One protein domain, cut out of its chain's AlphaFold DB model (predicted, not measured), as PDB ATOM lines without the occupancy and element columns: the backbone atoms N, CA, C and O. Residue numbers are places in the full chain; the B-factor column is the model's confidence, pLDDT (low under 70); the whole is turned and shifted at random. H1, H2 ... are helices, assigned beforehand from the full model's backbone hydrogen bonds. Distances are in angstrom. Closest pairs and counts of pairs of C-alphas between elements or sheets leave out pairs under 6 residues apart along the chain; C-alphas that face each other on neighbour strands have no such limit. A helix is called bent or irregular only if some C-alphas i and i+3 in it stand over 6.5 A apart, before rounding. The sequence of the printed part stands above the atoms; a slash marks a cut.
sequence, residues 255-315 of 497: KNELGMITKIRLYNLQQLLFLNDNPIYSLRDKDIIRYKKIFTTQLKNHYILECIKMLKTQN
ATOM      1  N   LYS A 255     195.686 240.537 165.833       91.19
ATOM      2  CA  LYS A 255     196.189 241.607 166.711       91.19
ATOM      3  C   LYS A 255     195.351 241.766 167.980       91.19
ATOM      4  O   LYS A 255     195.694 242.578 168.837       91.19
ATOM      5  N   ASN A 256     194.261 241.013 168.087       92.62
ATOM      6  CA  ASN A 256     193.297 241.095 169.170       92.62
ATOM      7  C   ASN A 256     193.555 239.987 170.208       92.62
ATOM      8  O   ASN A 256     194.662 239.461 170.360       92.62
ATOM      9  N   GLU A 257     192.512 239.647 170.960       92.31
ATOM     10  CA  GLU A 257     192.547 238.703 172.077       92.31
ATOM     11  C   GLU A 257     193.037 237.310 171.655       92.31
ATOM     12  O   GLU A 257     193.824 236.684 172.367       92.31
ATOM     13  N   LEU A 258     192.627 236.826 170.476       93.31
ATOM     14  CA  LEU A 258     193.008 235.501 169.988       93.31
ATOM     15  C   LEU A 258     194.516 235.427 169.708       93.31
ATOM     16  O   LEU A 258     195.165 234.448 170.094       93.31
ATOM     17  N   GLY A 259     195.088 236.463 169.098       94.19
ATOM     18  CA  GLY A 259     196.526 236.590 168.879       94.19
ATOM     19  C   GLY A 259     197.314 236.652 170.185       94.19
ATOM     20  O   GLY A 259     198.283 235.907 170.360       94.19
ATOM     21  N   MET A 260     196.856 237.454 171.156       94.31
ATOM     22  CA  MET A 260     197.477 237.549 172.487       94.31
ATOM     23  C   MET A 260     197.485 236.199 173.215       94.31
ATOM     24  O   MET A 260     198.529 235.752 173.701       94.31
ATOM     25  N   ILE A 261     196.348 235.497 173.232       95.56
ATOM     26  CA  ILE A 261     196.233 234.159 173.823       95.56
ATOM     27  C   ILE A 261     197.182 233.187 173.118       95.56
ATOM     28  O   ILE A 261     197.881 232.409 173.772       95.56
ATOM     29  N   THR A 262     197.242 233.235 171.788       95.38
ATOM     30  CA  THR A 262     198.110 232.362 170.989       95.38
ATOM     31  C   THR A 262     199.580 232.608 171.296       95.38
ATOM     32  O   THR A 262     200.316 231.646 171.528       95.38
ATOM     33  N   LYS A 263     199.997 233.873 171.402       95.06
ATOM     34  CA  LYS A 263     201.355 234.264 171.794       95.06
ATOM     35  C   LYS A 263     201.728 233.695 173.166       95.06
ATOM     36  O   LYS A 263     202.765 233.048 173.297       95.06
ATOM     37  N   ILE A 264     200.854 233.830 174.166       96.62
ATOM     38  CA  ILE A 264     201.077 233.257 175.506       96.62
ATOM     39  C   ILE A 264     201.177 231.725 175.446       96.62
ATOM     40  O   ILE A 264     202.018 231.112 176.110       96.62
ATOM     41  N   ARG A 265     200.343 231.063 174.635       96.19
ATOM     42  CA  ARG A 265     200.405 229.604 174.459       96.19
ATOM     43  C   ARG A 265     201.678 229.146 173.743       96.19
ATOM     44  O   ARG A 265     202.181 228.074 174.078       96.19
ATOM     45  N   LEU A 266     202.215 229.937 172.817       96.12
ATOM     46  CA  LEU A 266     203.501 229.671 172.171       96.12
ATOM     47  C   LEU A 266     204.666 229.794 173.159       96.12
ATOM     48  O   LEU A 266     205.484 228.880 173.199       96.12
ATOM     49  N   TYR A 267     204.695 230.811 174.028       95.88
ATOM     50  CA  TYR A 267     205.688 230.874 175.113       95.88
ATOM     51  C   TYR A 267     205.583 229.680 176.062       95.88
ATOM     52  O   TYR A 267     206.580 229.034 176.371       95.88
ATOM     53  N   ASN A 268     204.366 229.311 176.466       96.12
ATOM     54  CA  ASN A 268     204.151 228.125 177.293       96.12
ATOM     55  C   ASN A 268     204.682 226.847 176.622       96.12
ATOM     56  O   ASN A 268     205.274 225.991 177.284       96.12
ATOM     57  N   LEU A 269     204.501 226.715 175.304       96.88
ATOM     58  CA  LEU A 269     205.035 225.596 174.534       96.88
ATOM     59  C   LEU A 269     206.568 225.655 174.442       96.88
ATOM     60  O   LEU A 269     207.216 224.639 174.688       96.88
ATOM     61  N   GLN A 270     207.147 226.826 174.166       95.81
ATOM     62  CA  GLN A 270     208.594 227.055 174.147       95.81
ATOM     63  C   GLN A 270     209.235 226.620 175.468       95.81
ATOM     64  O   GLN A 270     210.168 225.818 175.482       95.81
ATOM     65  N   GLN A 271     208.672 227.065 176.591       93.94
ATOM     66  CA  GLN A 271     209.153 226.710 177.919       93.94
ATOM     67  C   GLN A 271     208.946 225.235 178.254       93.94
ATOM     68  O   GLN A 271     209.817 224.606 178.860       93.94
ATOM     69  N   LEU A 272     207.800 224.649 177.890       95.56
ATOM     70  CA  LEU A 272     207.531 223.230 178.115       95.56
ATOM     71  C   LEU A 272     208.576 222.364 177.404       95.56
ATOM     72  O   LEU A 272     209.145 221.468 178.036       95.56
ATOM     73  N   LEU A 273     208.850 222.677 176.138       95.75
ATOM     74  CA  LEU A 273     209.757 221.938 175.260       95.75
ATOM     75  C   LEU A 273     211.233 222.335 175.415       95.75
ATOM     76  O   LEU A 273     212.095 221.609 174.924       95.75
ATOM     77  N   PHE A 274     211.513 223.413 176.154       94.62
ATOM     78  CA  PHE A 274     212.850 223.965 176.381       94.62
ATOM     79  C   PHE A 274     213.556 224.336 175.066       94.62
ATOM     80  O   PHE A 274     214.653 223.868 174.772       94.62
ATOM     81  N   LEU A 275     212.859 225.132 174.252       94.75
ATOM     82  CA  LEU A 275     213.334 225.644 172.964       94.75
ATOM     83  C   LEU A 275     213.960 227.032 173.144       94.75
ATOM     84  O   LEU A 275     213.514 227.783 174.011       94.75
ATOM     85  N   ASN A 276     214.946 227.368 172.311       92.00
ATOM     86  CA  ASN A 276     215.578 228.689 172.299       92.00
ATOM     87  C   ASN A 276     214.761 229.731 171.525       92.00
ATOM     88  O   ASN A 276     214.782 230.889 171.902       92.00
ATOM     89  N   ASP A 277     213.995 229.316 170.514       91.31
ATOM     90  CA  ASP A 277     213.243 230.228 169.642       91.31
ATOM     91  C   ASP A 277     211.769 229.837 169.534       91.31
ATOM     92  O   ASP A 277     211.326 228.807 170.068       91.31
ATOM     93  N   ASN A 278     211.002 230.646 168.800       91.75
ATOM     94  CA  ASN A 278     209.582 230.434 168.564       91.75
ATOM     95  C   ASN A 278     209.287 228.997 168.053       91.75
ATOM     96  O   ASN A 278     209.851 228.568 167.035       91.75
ATOM     97  N   PRO A 279     208.377 228.249 168.722       93.94
ATOM     98  CA  PRO A 279     208.069 226.856 168.395       93.94
ATOM     99  C   PRO A 279     207.631 226.604 166.950       93.94
ATOM    100  O   PRO A 279     207.782 225.489 166.456       93.94
ATOM    101  N   ILE A 280     207.070 227.608 166.271       91.94
ATOM    102  CA  ILE A 280     206.607 227.485 164.883       91.94
ATOM    103  C   ILE A 280     207.785 227.219 163.934       91.94
ATOM    104  O   ILE A 280     207.661 226.428 162.994       91.94
ATOM    105  N   TYR A 281     208.940 227.838 164.179       86.19
ATOM    106  CA  TYR A 281     210.109 227.724 163.302       86.19
ATOM    107  C   TYR A 281     211.070 226.641 163.783       86.19
ATOM    108  O   TYR A 281     211.499 225.821 162.972       86.19
ATOM    109  N   SER A 282     211.334 226.586 165.091       88.12
ATOM    110  CA  SER A 282     212.363 225.720 165.680       88.12
ATOM    111  C   SER A 282     211.998 224.231 165.711       88.12
ATOM    112  O   SER A 282     212.882 223.369 165.756       88.12
ATOM    113  N   LEU A 283     210.705 223.886 165.681       92.19
ATOM    114  CA  LEU A 283     210.265 222.492 165.729       92.19
ATOM    115  C   LEU A 283     210.312 221.807 164.360       92.19
ATOM    116  O   LEU A 283     209.716 222.262 163.384       92.19
ATOM    117  N   ARG A 284     210.946 220.631 164.333       90.50
ATOM    118  CA  ARG A 284     210.921 219.674 163.216       90.50
ATOM    119  C   ARG A 284     209.946 218.534 163.516       90.50
ATOM    120  O   ARG A 284     209.761 218.170 164.678       90.50
ATOM    121  N   ASP A 285     209.402 217.884 162.490       89.31
ATOM    122  CA  ASP A 285     208.435 216.784 162.663       89.31
ATOM    123  C   ASP A 285     208.934 215.651 163.562       89.31
ATOM    124  O   ASP A 285     208.230 215.195 164.471       89.31
ATOM    125  N   LYS A 286     210.182 215.220 163.346       90.94
ATOM    126  CA  LYS A 286     210.816 214.164 164.147       90.94
ATOM    127  C   LYS A 286     210.943 214.572 165.619       90.94
ATOM    128  O   LYS A 286     210.723 213.744 166.505       90.94
ATOM    129  N   ASP A 287     211.227 215.847 165.887       91.94
ATOM    130  CA  ASP A 287     211.348 216.376 167.248       91.94
ATOM    131  C   ASP A 287     209.993 216.375 167.958       91.94
ATOM    132  O   ASP A 287     209.896 215.923 169.099       91.94
ATOM    133  N   ILE A 288     208.922 216.792 167.271       94.25
ATOM    134  CA  ILE A 288     207.555 216.799 167.817       94.25
ATOM    135  C   ILE A 288     207.154 215.398 168.296       94.25
ATOM    136  O   ILE A 288     206.595 215.249 169.387       94.25
ATOM    137  N   ILE A 289     207.462 214.354 167.517       93.31
ATOM    138  CA  ILE A 289     207.173 212.961 167.894       93.31
ATOM    139  C   ILE A 289     207.900 212.588 169.193       93.31
ATOM    140  O   ILE A 289     207.297 211.981 170.083       93.31
ATOM    141  N   ARG A 290     209.176 212.962 169.335       94.69
ATOM    142  CA  ARG A 290     209.964 212.674 170.542       94.69
ATOM    143  C   ARG A 290     209.463 213.460 171.752       94.69
ATOM    144  O   ARG A 290     209.255 212.863 172.809       94.69
ATOM    145  N   TYR A 291     209.161 214.747 171.601       96.44
ATOM    146  CA  TYR A 291     208.579 215.555 172.675       96.44
ATOM    147  C   TYR A 291     207.245 214.991 173.168       96.44
ATOM    148  O   TYR A 291     207.029 214.917 174.378       96.44
ATOM    149  N   LYS A 292     206.378 214.506 172.269       94.94
ATOM    150  CA  LYS A 292     205.123 213.836 172.652       94.94
ATOM    151  C   LYS A 292     205.338 212.554 173.453       94.94
ATOM    152  O   LYS A 292     204.500 212.248 174.293       94.94
ATOM    153  N   LYS A 293     206.441 211.825 173.241       94.50
ATOM    154  CA  LYS A 293     206.807 210.662 174.073       94.50
ATOM    155  C   LYS A 293     207.289 211.078 175.468       94.50
ATOM    156  O   LYS A 293     207.048 210.363 176.434       94.50
ATOM    157  N   ILE A 294     207.962 212.225 175.584       95.00
ATOM    158  CA  ILE A 294     208.512 212.723 176.858       95.00
ATOM    159  C   ILE A 294     207.434 213.404 177.713       95.00
ATOM    160  O   ILE A 294     207.412 213.229 178.936       95.00
ATOM    161  N   PHE A 295     206.551 214.179 177.082       95.62
ATOM    162  CA  PHE A 295     205.507 214.991 177.714       95.62
ATOM    163  C   PHE A 295     204.106 214.508 177.314       95.62
ATOM    164  O   PHE A 295     203.242 215.289 176.914       95.62
ATOM    165  N   THR A 296     203.882 213.193 177.408       93.62
ATOM    166  CA  THR A 296     202.677 212.512 176.911       93.62
ATOM    167  C   THR A 296     201.380 213.099 177.448       93.62
ATOM    168  O   THR A 296     200.404 213.211 176.713       93.62
ATOM    169  N   THR A 297     201.335 213.466 178.729       91.38
ATOM    170  CA  THR A 297     200.110 213.980 179.352       91.38
ATOM    171  C   THR A 297     199.867 215.445 179.009       91.38
ATOM    172  O   THR A 297     198.725 215.812 178.744       91.38
ATOM    173  N   GLN A 298     200.920 216.266 178.974       93.56
ATOM    174  CA  GLN A 298     200.835 217.700 178.689       93.56
ATOM    175  C   GLN A 298     200.550 217.985 177.210       93.56
ATOM    176  O   GLN A 298     199.815 218.917 176.899       93.56
ATOM    177  N   LEU A 299     201.107 217.178 176.301       94.94
ATOM    178  CA  LEU A 299     200.998 217.379 174.851       94.94
ATOM    179  C   LEU A 299     199.881 216.561 174.194       94.94
ATOM    180  O   LEU A 299     199.722 216.594 172.971       94.94
ATOM    181  N   LYS A 300     199.095 215.817 174.979       91.50
ATOM    182  CA  LYS A 300     197.980 215.027 174.457       91.50
ATOM    183  C   LYS A 300     196.952 215.937 173.782       91.50
ATOM    184  O   LYS A 300     196.319 216.749 174.452       91.50
ATOM    185  N   ASN A 301     196.754 215.740 172.476       91.75
ATOM    186  CA  ASN A 301     195.830 216.522 171.645       91.75
ATOM    187  C   ASN A 301     196.065 218.043 171.765       91.75
ATOM    188  O   ASN A 301     195.115 218.823 171.776       91.75
ATOM    189  N   HIS A 302     197.322 218.470 171.918       94.69
ATOM    190  CA  HIS A 302     197.660 219.883 172.066       94.69
ATOM    191  C   HIS A 302     197.489 220.621 170.732       94.69
ATOM    192  O   HIS A 302     198.358 220.537 169.866       94.69
ATOM    193  N   TYR A 303     196.394 221.372 170.589       94.25
ATOM    194  CA  TYR A 303     195.953 221.986 169.330       94.25
ATOM    195  C   TYR A 303     197.067 222.707 168.554       94.25
ATOM    196  O   TYR A 303     197.398 222.293 167.450       94.25
ATOM    197  N   ILE A 304     197.733 223.696 169.164       94.88
ATOM    198  CA  ILE A 304     198.795 224.480 168.497       94.88
ATOM    199  C   ILE A 304     199.964 223.594 168.044       94.88
ATOM    200  O   ILE A 304     200.537 223.816 166.984       94.88
ATOM    201  N   LEU A 305     200.304 222.556 168.815       95.88
ATOM    202  CA  LEU A 305     201.415 221.667 168.464       95.88
ATOM    203  C   LEU A 305     201.026 220.762 167.289       95.88
ATOM    204  O   LEU A 305     201.863 220.464 166.445       95.88
ATOM    205  N   GLU A 306     199.767 220.322 167.232       94.44
ATOM    206  CA  GLU A 306     199.243 219.580 166.086       94.44
ATOM    207  C   GLU A 306     199.158 220.468 164.833       94.44
ATOM    208  O   GLU A 306     199.523 219.998 163.762       94.44
ATOM    209  N   CYS A 307     198.785 221.750 164.953       94.62
ATOM    210  CA  CYS A 307     198.843 222.709 163.842       94.62
ATOM    211  C   CYS A 307     200.276 222.883 163.318       94.62
ATOM    212  O   CYS A 307     200.504 222.763 162.117       94.62
ATOM    213  N   ILE A 308     201.254 223.096 164.211       94.81
ATOM    214  CA  ILE A 308     202.674 223.190 163.832       94.81
ATOM    215  C   ILE A 308     203.123 221.899 163.142       94.81
ATOM    216  O   ILE A 308     203.756 221.958 162.092       94.81
ATOM    217  N   LYS A 309     202.754 220.731 163.680       94.25
ATOM    218  CA  LYS A 309     203.050 219.444 163.044       94.25
ATOM    219  C   LYS A 309     202.462 219.370 161.630       94.25
ATOM    220  O   LYS A 309     203.171 218.973 160.719       94.25
ATOM    221  N   MET A 310     201.203 219.767 161.433       92.69
ATOM    222  CA  MET A 310     200.569 219.760 160.108       92.69
ATOM    223  C   MET A 310     201.341 220.622 159.100       92.69
ATOM    224  O   MET A 310     201.621 220.151 158.001       92.69
ATOM    225  N   LEU A 311     201.752 221.835 159.493       91.75
ATOM    226  CA  LEU A 311     202.570 222.715 158.646       91.75
ATOM    227  C   LEU A 311     203.871 222.033 158.205       91.75
ATOM    228  O   LEU A 311     204.200 222.023 157.020       91.75
ATOM    229  N   LYS A 312     204.596 221.448 159.164       91.19
ATOM    230  CA  LYS A 312     205.908 220.836 158.930       91.19
ATOM    231  C   LYS A 312     205.812 219.571 158.081       91.19
ATOM    232  O   LYS A 312     206.570 219.456 157.126       91.19
ATOM    233  N   THR A 313     204.810 218.720 158.322       90.81
ATOM    234  CA  THR A 313     204.598 217.500 157.520       90.81
ATOM    235  C   THR A 313     204.334 217.778 156.045       90.81
ATOM    236  O   THR A 313     204.590 216.922 155.206       90.81
ATOM    237  N   GLN A 314     203.832 218.971 155.734       89.31
ATOM    238  CA  GLN A 314     203.518 219.414 154.379       89.31
ATOM    239  C   GLN A 314     204.584 220.366 153.814       89.31
ATOM    240  O   GLN A 314     204.371 220.993 152.783       89.31
ATOM    241  N   ASN A 315     205.735 220.486 154.488       89.38
ATOM    242  CA  ASN A 315     206.861 221.340 154.104       89.38
ATOM    243  C   ASN A 315     206.508 222.828 153.922       89.38
ATOM    244  O   ASN A 315     207.187 223.540 153.182       89.38
TER     245      ASN A 315
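AT A GLANCE: This is residues 255 to 315 of the 497 residues of the protein "Reverse transcriptase domain-containing protein" of Rhizophagus irregularis (strain DAOM 197198w) (UniProt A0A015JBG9). A long helix, H1, begins as an arm sticking out and runs in to a helical hairpin of H3 and H4, whose two helices stand crosswise to it, with the short H2 between H1 and H4. Residues 255 to 261, of which 257 to 261 belong to H1, make the arm. The printed part has 61 residues, with four named helices in the order H1, H2, H3, H4 and no named strand, and its class is all helix. It is compact, with a radius of gyration of the C-alphas of 11.3 A and spans of 33 by 26 by 23 A.

HOW THE PARTS SIT: H1, residues 257 to 273, only just touches H2, residues 279 to 282, with 3 pairs of C-alphas within 8 A, through residues 266 to 270 of H1 alone; the closest C-alphas are those of Gln 270 and Pro 279, 5.8 A apart. H3, residues 285 to 294, is apart from H2. H3 is close to H1 but not clearly touching it, the closest C-alphas being Leu 273 and Tyr 291 at 7.0 A, and their lines are only just about perpendicular at 72 degrees. H4, residues 303 to 313, touches H3, closest at the C-alphas of Asp 285 and Lys 309, 6.0 A; the two form a hairpin, opposite ways at a steep tilt of 36 degrees, only just past shallow. H4 is close to H2 but not clearly touching it, with the C-alphas of Ile 280 and Ile 308 closest at 5.9 A. In H1, H3 and H4 every O i to N i+4 pair is within hydrogen-bond range; H2 is too short for such a pair.

IN THESE COORDINATES: H1 starts at C-alpha 257 (192.547, 238.703, 172.077) and is 24.2 A long. H2 measures 5.2 A, H3 14.8 A and H4 15.3 A, the last ending at C-alpha 313 (204.598, 217.500, 157.520).

THE WHOLE: The farthest C-alphas, Asn 256 and Lys 293, are 33.7 A apart. The printed part has no cut, no link is long, and no printed residue is under 70 in pLDDT.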